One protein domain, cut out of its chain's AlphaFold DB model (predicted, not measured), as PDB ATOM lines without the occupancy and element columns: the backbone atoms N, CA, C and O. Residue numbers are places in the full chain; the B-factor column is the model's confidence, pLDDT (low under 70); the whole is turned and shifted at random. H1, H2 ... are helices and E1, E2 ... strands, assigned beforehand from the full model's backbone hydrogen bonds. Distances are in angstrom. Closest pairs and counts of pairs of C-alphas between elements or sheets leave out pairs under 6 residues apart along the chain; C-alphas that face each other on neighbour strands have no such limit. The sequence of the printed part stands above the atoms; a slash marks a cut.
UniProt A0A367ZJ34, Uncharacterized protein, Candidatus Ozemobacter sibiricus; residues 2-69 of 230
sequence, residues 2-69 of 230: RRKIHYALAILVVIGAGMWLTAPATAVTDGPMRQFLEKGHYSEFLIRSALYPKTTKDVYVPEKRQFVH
ATOM      1  N   ARG A   2     140.832 258.994 214.972       70.50
ATOM      2  CA  ARG A   2     141.729 260.116 214.603       70.50
ATOM      3  C   ARG A   2     143.139 260.063 215.215       70.50
ATOM      4  O   ARG A   2     144.105 260.226 214.481       70.50
ATOM      5  N   ARG A   3     143.281 259.742 216.508       74.50
ATOM      6  CA  ARG A   3     144.603 259.665 217.172       74.50
ATOM      7  C   ARG A   3     145.536 258.614 216.552       74.50
ATOM      8  O   ARG A   3     146.708 258.896 216.365       74.50
ATOM      9  N   LYS A   4     145.011 257.452 216.144       79.00
ATOM     10  CA  LYS A   4     145.806 256.394 215.488       79.00
ATOM     11  C   LYS A   4     146.361 256.848 214.129       79.00
ATOM     12  O   LYS A   4     147.499 256.539 213.808       79.00
ATOM     13  N   ILE A   5     145.586 257.640 213.382       85.56
ATOM     14  CA  ILE A   5     146.009 258.211 212.093       85.56
ATOM     15  C   ILE A   5     147.116 259.256 212.297       85.56
ATOM     16  O   ILE A   5     148.078 259.281 211.540       85.56
ATOM     17  N   HIS A   6     147.022 260.077 213.348       83.75
ATOM     18  CA  HIS A   6     148.033 261.105 213.621       83.75
ATOM     19  C   HIS A   6     149.373 260.486 214.040       83.75
ATOM     20  O   HIS A   6     150.416 260.936 213.579       83.75
ATOM     21  N   TYR A   7     149.354 259.414 214.843       87.50
ATOM     22  CA  TYR A   7     150.581 258.688 215.187       87.50
ATOM     23  C   TYR A   7     151.211 257.997 213.974       87.50
ATOM     24  O   TYR A   7     152.423 258.067 213.808       87.50
ATOM     25  N   ALA A   8     150.405 257.394 213.093       84.25
ATOM     26  CA  ALA A   8     150.916 256.788 211.863       84.25
ATOM     27  C   ALA A   8     151.602 257.822 210.952       84.25
ATOM     28  O   ALA A   8     152.676 257.561 210.417       84.25
ATOM     29  N   LEU A   9     151.016 259.017 210.828       87.25
ATOM     30  CA  LEU A   9     151.560 260.094 210.000       87.25
ATOM     31  C   LEU A   9     152.840 260.688 210.611       87.25
ATOM     32  O   LEU A   9     153.814 260.904 209.898       87.25
ATOM     33  N   ALA A  10     152.886 260.863 211.936       85.69
ATOM     34  CA  ALA A  10     154.083 261.332 212.635       85.69
ATOM     35  C   ALA A  10     155.261 260.350 212.504       85.69
ATOM     36  O   ALA A  10     156.379 260.772 212.225       85.69
ATOM     37  N   ILE A  11     155.009 259.044 212.642       87.38
ATOM     38  CA  ILE A  11     156.040 258.011 212.464       87.38
ATOM     39  C   ILE A  11     156.577 258.032 211.027       87.38
ATOM     40  O   ILE A  11     157.788 257.985 210.825       87.38
ATOM     41  N   LEU A  12     155.697 258.174 210.031       87.88
ATOM     42  CA  LEU A  12     156.093 258.224 208.624       87.88
ATOM     43  C   LEU A  12     156.959 259.456 208.319       87.88
ATOM     44  O   LEU A  12     157.972 259.336 207.637       87.88
ATOM     45  N   VAL A  13     156.619 260.619 208.879       88.56
ATOM     46  CA  VAL A  13     157.408 261.851 208.715       88.56
ATOM     47  C   VAL A  13     158.787 261.727 209.366       88.56
ATOM     48  O   VAL A  13     159.780 262.116 208.756       88.56
ATOM     49  N   VAL A  14     158.874 261.151 210.569       87.31
ATOM     50  CA  VAL A  14     160.158 260.964 211.266       87.31
ATOM     51  C   VAL A  14     161.062 259.987 210.511       87.31
ATOM     52  O   VAL A  14     162.247 260.265 210.333       87.31
ATOM     53  N   ILE A  15     160.509 258.881 210.002       81.50
ATOM     54  CA  ILE A  15     161.266 257.913 209.195       81.50
ATOM     55  C   ILE A  15     161.694 258.538 207.860       81.50
ATOM     56  O   ILE A  15     162.853 258.411 207.468       81.50
ATOM     57  N   GLY A  16     160.795 259.261 207.186       80.62
ATOM     58  CA  GLY A  16     161.089 259.933 205.920       80.62
ATOM     59  C   GLY A  16     162.193 260.985 206.048       80.62
ATOM     60  O   GLY A  16     163.107 261.017 205.226       80.62
ATOM     61  N   ALA A  17     162.162 261.797 207.108       75.94
ATOM     62  CA  ALA A  17     163.200 262.787 207.385       75.94
ATOM     63  C   ALA A  17     164.538 262.134 207.773       75.94
ATOM     64  O   ALA A  17     165.592 262.574 207.315       75.94
ATOM     65  N   GLY A  18     164.505 261.055 208.565       74.81
ATOM     66  CA  GLY A  18     165.701 260.300 208.944       74.81
ATOM     67  C   GLY A  18     166.415 259.662 207.749       74.81
ATOM     68  O   GLY A  18     167.642 259.725 207.658       74.81
ATOM     69  N   MET A  19     165.663 259.113 206.787       73.12
ATOM     70  CA  MET A  19     166.240 258.589 205.541       73.12
ATOM     71  C   MET A  19     166.802 259.699 204.646       73.12
ATOM     72  O   MET A  19     167.832 259.500 204.008       73.12
ATOM     73  N   TRP A  20     166.183 260.883 204.626       68.44
ATOM     74  CA  TRP A  20     166.678 262.021 203.843       68.44
ATOM     75  C   TRP A  20     167.974 262.629 204.393       68.44
ATOM     76  O   TRP A  20     168.830 263.041 203.618       68.44
ATOM     77  N   LEU A  21     168.142 262.668 205.716       67.12
ATOM     78  CA  LEU A  21     169.335 263.233 206.362       67.12
ATOM     79  C   LEU A  21     170.554 262.301 206.331       67.12
ATOM     80  O   LEU A  21     171.681 262.766 206.479       67.12
ATOM     81  N   THR A  22     170.336 260.997 206.163       61.03
ATOM     82  CA  THR A  22     171.404 259.980 206.149       61.03
ATOM     83  C   THR A  22     171.790 259.528 204.744       61.03
ATOM     84  O   THR A  22     172.789 258.825 204.585       61.03
ATOM     85  N   ALA A  23     171.054 259.956 203.716       57.50
ATOM     86  CA  ALA A  23     171.474 259.774 202.338       57.50
ATOM     87  C   ALA A  23     172.729 260.634 202.082       57.50
ATOM     88  O   ALA A  23     172.675 261.855 202.263       57.50
ATOM     89  N   PRO A  24     173.869 260.042 201.679       48.72
ATOM     90  CA  PRO A  24     175.037 260.826 201.314       48.72
ATOM     91  C   PRO A  24     174.643 261.764 200.173       48.72
ATOM     92  O   PRO A  24     174.032 261.329 199.197       48.72
ATOM     93  N   ALA A  25     174.991 263.047 200.289       50.31
ATOM     94  CA  ALA A  25     174.863 264.003 199.199       50.31
ATOM     95  C   ALA A  25     175.823 263.593 198.073       50.31
ATOM     96  O   ALA A  25     176.938 264.098 197.948       50.31
ATOM     97  N   THR A  26     175.407 262.628 197.261       46.41
ATOM     98  CA  THR A  26     176.058 262.320 196.001       46.41
ATOM     99  C   THR A  26     175.801 263.521 195.109       46.41
ATOM    100  O   THR A  26     174.650 263.787 194.759       46.41
ATOM    101  N   ALA A  27     176.841 264.283 194.769       43.16
ATOM    102  CA  ALA A  27     176.757 265.247 193.684       43.16
ATOM    103  C   ALA A  27     176.331 264.462 192.438       43.16
ATOM    104  O   ALA A  27     177.126 263.718 191.862       43.16
ATOM    105  N   VAL A  28     175.042 264.549 192.105       45.94
ATOM    106  CA  VAL A  28     174.416 263.846 190.989       45.94
ATOM    107  C   VAL A  28     175.031 264.406 189.714       45.94
ATOM    108  O   VAL A  28     174.555 265.380 189.140       45.94
ATOM    109  N   THR A  29     176.149 263.816 189.303       51.78
ATOM    110  CA  THR A  29     176.700 264.002 187.960       51.78
ATOM    111  C   THR A  29     175.971 263.108 186.956       51.78
ATOM    112  O   THR A  29     176.045 263.351 185.762       51.78
ATOM    113  N   ASP A  30     175.116 262.195 187.422       51.50
ATOM    114  CA  ASP A  30     174.184 261.412 186.602       51.50
ATOM    115  C   ASP A  30     172.831 262.128 186.441       51.50
ATOM    116  O   ASP A  30     171.766 261.606 186.765       51.50
ATOM    117  N   GLY A  31     172.868 263.386 185.999       65.62
ATOM    118  CA  GLY A  31     171.661 264.173 185.734       65.62
ATOM    119  C   GLY A  31     170.938 263.761 184.437       65.62
ATOM    120  O   GLY A  31     171.489 263.019 183.620       65.62
ATOM    121  N   PRO A  32     169.736 264.312 184.159       70.00
ATOM    122  CA  PRO A  32     168.993 264.061 182.914       70.00
ATOM    123  C   PRO A  32     169.798 264.423 181.653       70.00
ATOM    124  O   PRO A  32     169.599 263.830 180.597       70.00
ATOM    125  N   MET A  33     170.757 265.345 181.774       67.44
ATOM    126  CA  MET A  33     171.694 265.713 180.710       67.44
ATOM    127  C   MET A  33     172.559 264.526 180.257       67.44
ATOM    128  O   MET A  33     172.765 264.351 179.059       67.44
ATOM    129  N   ARG A  34     173.014 263.668 181.185       75.06
ATOM    130  CA  ARG A  34     173.786 262.461 180.848       75.06
ATOM    131  C   ARG A  34     172.940 261.506 180.007       75.06
ATOM    132  O   ARG A  34     173.377 261.080 178.948       75.06
ATOM    133  N   GLN A  35     171.694 261.270 180.421       76.81
ATOM    134  CA  GLN A  35     170.761 260.400 179.699       76.81
ATOM    135  C   GLN A  35     170.440 260.920 178.290       76.81
ATOM    136  O   GLN A  35     170.290 260.128 177.364       76.81
ATOM    137  N   PHE A  36     170.339 262.240 178.102       78.50
ATOM    138  CA  PHE A  36     170.181 262.834 176.770       78.50
ATOM    139  C   PHE A  36     171.407 262.605 175.883       78.50
ATOM    140  O   PHE A  36     171.256 262.296 174.703       78.50
ATOM    141  N   LEU A  37     172.612 262.708 176.444       76.69
ATOM    142  CA  LEU A  37     173.846 262.487 175.693       76.69
ATOM    143  C   LEU A  37     174.077 260.998 175.373       76.69
ATOM    144  O   LEU A  37     174.503 260.658 174.273       76.69
ATOM    145  N   GLU A  38     173.722 260.094 176.283       79.44
ATOM    146  CA  GLU A  38     173.764 258.648 176.028       79.44
ATOM    147  C   GLU A  38     172.759 258.237 174.945       79.44
ATOM    148  O   GLU A  38     173.102 257.478 174.040       79.44
ATOM    149  N   LYS A  39     171.543 258.805 174.969       85.38
ATOM    150  CA  LYS A  39     170.546 258.623 173.897       85.38
ATOM    151  C   LYS A  39     171.013 259.183 172.553       85.38
ATOM    152  O   LYS A  39     170.630 258.658 171.516       85.38
ATOM    153  N   GLY A  40     171.840 260.226 172.572       82.06
ATOM    154  CA  GLY A  40     172.504 260.767 171.385       82.06
ATOM    155  C   GLY A  40     173.679 259.923 170.879       82.06
ATOM    156  O   GLY A  40     174.326 260.332 169.919       82.06
ATOM    157  N   HIS A  41     173.971 258.776 171.508       79.44
ATOM    158  CA  HIS A  41     175.108 257.900 171.205       79.44
ATOM    159  C   HIS A  41     176.473 258.604 171.245       79.44
ATOM    160  O   HIS A  41     177.407 258.219 170.539       79.44
ATOM    161  N   TYR A  42     176.623 259.634 172.081       79.19
ATOM    162  CA  TYR A  42     177.934 260.237 172.297       79.19
ATOM    163  C   TYR A  42     178.847 259.262 173.048       79.19
ATOM    164  O   TYR A  42     178.404 258.501 173.909       79.19
ATOM    165  N   SER A  43     180.142 259.275 172.723       80.81
ATOM    166  CA  SER A  43     181.105 258.409 173.401       80.81
ATOM    167  C   SER A  43     181.219 258.775 174.882       80.81
ATOM    168  O   SER A  43     181.182 259.951 175.246       80.81
ATOM    169  N   GLU A  44     181.424 257.774 175.738       75.31
ATOM    170  CA  GLU A  44     181.599 257.963 177.187       75.31
ATOM    171  C   GLU A  44     182.694 259.001 177.491       75.31
ATOM    172  O   GLU A  44     182.564 259.815 178.403       75.31
ATOM    173  N   PHE A  45     183.753 259.043 176.675       74.00
ATOM    174  CA  PHE A  45     184.786 260.071 176.764       74.00
ATOM    175  C   PHE A  45     184.225 261.483 176.561       74.00
ATOM    176  O   PHE A  45     184.505 262.374 177.361       74.00
ATOM    177  N   LEU A  46     183.411 261.697 175.523       74.19
ATOM    178  CA  LEU A  46     182.829 263.001 175.214       74.19
ATOM    179  C   LEU A  46     181.849 263.437 176.303       74.19
ATOM    180  O   LEU A  46     181.933 264.580 176.754       74.19
ATOM    181  N   ILE A  47     181.010 262.511 176.777       71.00
ATOM    182  CA  ILE A  47     180.059 262.734 177.872       71.00
ATOM    183  C   ILE A  47     180.805 263.176 179.126       71.00
ATOM    184  O   ILE A  47     180.511 264.238 179.671       71.00
ATOM    185  N   ARG A  48     181.839 262.433 179.535       66.06
ATOM    186  CA  ARG A  48     182.678 262.803 180.683       66.06
ATOM    187  C   ARG A  48     183.321 264.168 180.485       66.06
ATOM    188  O   ARG A  48     183.333 264.996 181.387       66.06
ATOM    189  N   SER A  49     183.823 264.434 179.290       64.94
ATOM    190  CA  SER A  49     184.470 265.703 178.994       64.94
ATOM    191  C   SER A  49     183.496 266.895 179.043       64.94
ATOM    192  O   SER A  49     183.910 267.997 179.386       64.94
ATOM    193  N   ALA A  50     182.220 266.696 178.709       65.69
ATOM    194  CA  ALA A  50     181.204 267.745 178.739       65.69
ATOM    195  C   ALA A  50     180.638 267.975 180.149       65.69
ATOM    196  O   ALA A  50     180.308 269.104 180.503       65.69
ATOM    197  N   LEU A  51     180.517 266.909 180.945       63.03
ATOM    198  CA  LEU A  51     179.887 266.952 182.265       63.03
ATOM    199  C   LEU A  51     180.861 267.302 183.392       63.03
ATOM    200  O   LEU A  51     180.460 267.943 184.364       63.03
ATOM    201  N   TYR A  52     182.124 266.887 183.283       58.69
ATOM    202  CA  TYR A  52     183.118 267.133 184.321       58.69
ATOM    203  C   TYR A  52     183.915 268.415 184.034       58.69
ATOM    204  O   TYR A  52     184.397 268.615 182.915       58.69
ATOM    205  N   PRO A  53     184.101 269.291 185.037       57.41
ATOM    206  CA  PRO A  53     184.883 270.508 184.869       57.41
ATOM    207  C   PRO A  53     186.353 270.168 184.583       57.41
ATOM    208  O   PRO A  53     187.029 269.521 185.380       57.41
ATOM    209  N   LYS A  54     186.854 270.621 183.428       57.22
ATOM    210  CA  LYS A  54     188.236 270.369 182.971       57.22
ATOM    211  C   LYS A  54     189.263 271.353 183.525       57.22
ATOM    212  O   LYS A  54     190.463 271.148 183.366       57.22
ATOM    213  N   THR A  55     188.803 272.463 184.095       54.88
ATOM    214  CA  THR A  55     189.654 273.609 184.417       54.88
ATOM    215  C   THR A  55     189.804 273.756 185.923       54.88
ATOM    216  O   THR A  55     188.842 273.634 186.675       54.88
ATOM    217  N   THR A  56     191.027 274.054 186.345       57.12
ATOM    218  CA  THR A  56     191.388 274.380 187.730       57.12
ATOM    219  C   THR A  56     191.058 275.829 188.094       57.12
ATOM    220  O   THR A  56     191.403 276.269 189.183       57.12
ATOM    221  N   LYS A  57     190.481 276.600 187.163       56.16
ATOM    222  CA  LYS A  57     190.107 277.996 187.374       56.16
ATOM    223  C   LYS A  57     188.670 278.063 187.857       56.16
ATOM    224  O   LYS A  57     187.805 277.368 187.320       56.16
ATOM    225  N   ASP A  58     188.431 278.949 188.810       61.00
ATOM    226  CA  ASP A  58     187.087 279.235 189.280       61.00
ATOM    227  C   ASP A  58     186.334 279.966 188.172       61.00
ATOM    228  O   ASP A  58     186.738 281.039 187.713       61.00
ATOM    229  N   VAL A  59     185.252 279.356 187.698       65.62
ATOM    230  CA  VAL A  59     184.412 279.940 186.653       65.62
ATOM    231  C   VAL A  59     183.205 280.567 187.328       65.62
ATOM    232  O   VAL A  59     182.445 279.897 188.033       65.62
ATOM    233  N   TYR A  60     183.021 281.869 187.114       60.50
ATOM    234  CA  TYR A  60     181.806 282.549 187.542       60.50
ATOM    235  C   TYR A  60     180.650 282.144 186.634       60.50
ATOM    236  O   TYR A  60     180.685 282.402 185.430       60.50
ATOM    237  N   VAL A  61     179.620 281.525 187.208       75.75
ATOM    238  CA  VAL A  61     178.410 281.158 186.470       75.75
ATOM    239  C   VAL A  61     177.373 282.264 186.684       75.75
ATOM    240  O   VAL A  61     176.790 282.342 187.772       75.75
ATOM    241  N   PRO A  62     177.110 283.125 185.680       59.78
ATOM    242  CA  PRO A  62     176.258 284.302 185.855       59.78
ATOM    243  C   PRO A  62     174.811 283.927 186.194       59.78
ATOM    244  O   PRO A  62     174.176 284.606 186.997       59.78
ATOM    245  N   GLU A  63     174.324 282.804 185.660       74.00
ATOM    246  CA  GLU A  63     172.975 282.280 185.906       74.00
ATOM    247  C   GLU A  63     172.738 281.921 187.377       74.00
ATOM    248  O   GLU A  63     171.643 282.104 187.901       74.00
ATOM    249  N   LYS A  64     173.780 281.436 188.060       68.62
ATOM    250  CA  LYS A  64     173.715 281.018 189.467       68.62
ATOM    251  C   LYS A  64     174.275 282.068 190.423       68.62
ATOM    252  O   LYS A  64     174.182 281.884 191.631       68.62
ATOM    253  N   ARG A  65     174.855 283.155 189.891       76.25
ATOM    254  CA  ARG A  65     175.563 284.209 190.639       76.25
ATOM    255  C   ARG A  65     176.583 283.657 191.640       76.25
ATOM    256  O   ARG A  65     176.739 284.178 192.740       76.25
ATOM    257  N   GLN A  66     177.250 282.569 191.270       67.56
ATOM    258  CA  GLN A  66     178.170 281.844 192.139       67.56
ATOM    259  C   GLN A  66     179.438 281.470 191.375       67.56
ATOM    260  O   GLN A  66     179.398 281.155 190.183       67.56
ATOM    261  N   PHE A  67     180.566 281.499 192.084       67.25
ATOM    262  CA  PHE A  67     181.840 280.987 191.596       67.25
ATOM    263  C   PHE A  67     181.895 279.481 191.843       67.25
ATOM    264  O   PHE A  67     181.893 279.031 192.991       67.25
ATOM    265  N   VAL A  68     181.932 278.699 190.766       70.38
ATOM    266  CA  VAL A  68     182.160 277.257 190.860       70.38
ATOM    267  C   VAL A  68     183.664 277.048 190.890       70.38
ATOM    268  O   VAL A  68     184.350 277.409 189.932       70.38
ATOM    269  N   HIS A  69     184.164 276.503 191.999       61.97
ATOM    270  CA  HIS A  69     185.594 276.287 192.155       61.97
ATOM    271  C   HIS A  69     186.075 275.163 191.232       61.97
ATOM    272  O   HIS A  69     185.419 274.124 191.114       61.97
TER     273      HIS A  69
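This is residues 2 to 69 of the 230 residues of an uncharacterized protein of Candidatus Ozemobacter sibiricus (UniProt A0A367ZJ34). One long helix, H1, sticks out as a free arm, and the chain then leads into a small, loose body of two hairpins, the helical pair H2 and H3 and the strand pair E1 and E2. The arm, residues 2 to 28, makes much of the length. The printed part has 68 residues, with H1, H2, H3, E1 and E2 in that order; the sheet, E1 - E2, is antiparallel, and the class is mostly helix. The whole is extended, with a radius of gyration of the C-alphas of 20.1 A and spans of 56 by 31 by 21 A.

H1, residues 2 to 22, touches no helix, and residues 2 to 28 stand free. H2, residues 32 to 39, and H3, residues 44 to 51, touch and form a helical hairpin over a tight link. Their closest C-alphas, those of Leu 37 and Ile 47, are 6.6 A apart; they run opposite ways at a shallow tilt of 27 degrees. E1, residues 59 to 61, and E2, residues 66 to 68, form an antiparallel hairpin, with N 59 and O 68 within hydrogen-bond range at 3.1 A, and N 61 and O 66 at 3.0 A. H2 is apart from both strands. In H1, H2 and H3 every O i to N i+4 pair is within hydrogen-bond range.

H1 begins at C-alpha 2 (141.729, 260.116, 214.603) and is 30.9 A long. H2 measures 10.6 A and H3 10.5 A. E1 measures 6.1 A; E2, 6.2 A, ends at C-alpha 68 (182.160, 277.257, 190.860).

The two C-alphas farthest apart, those of Arg 2 and Lys 57, are 58.3 A apart. The printed part has no cut, and no link is long. The mean pLDDT of the printed part is 70.1; 31 residues are under 70, among them 20 to 31 and 48 to 60.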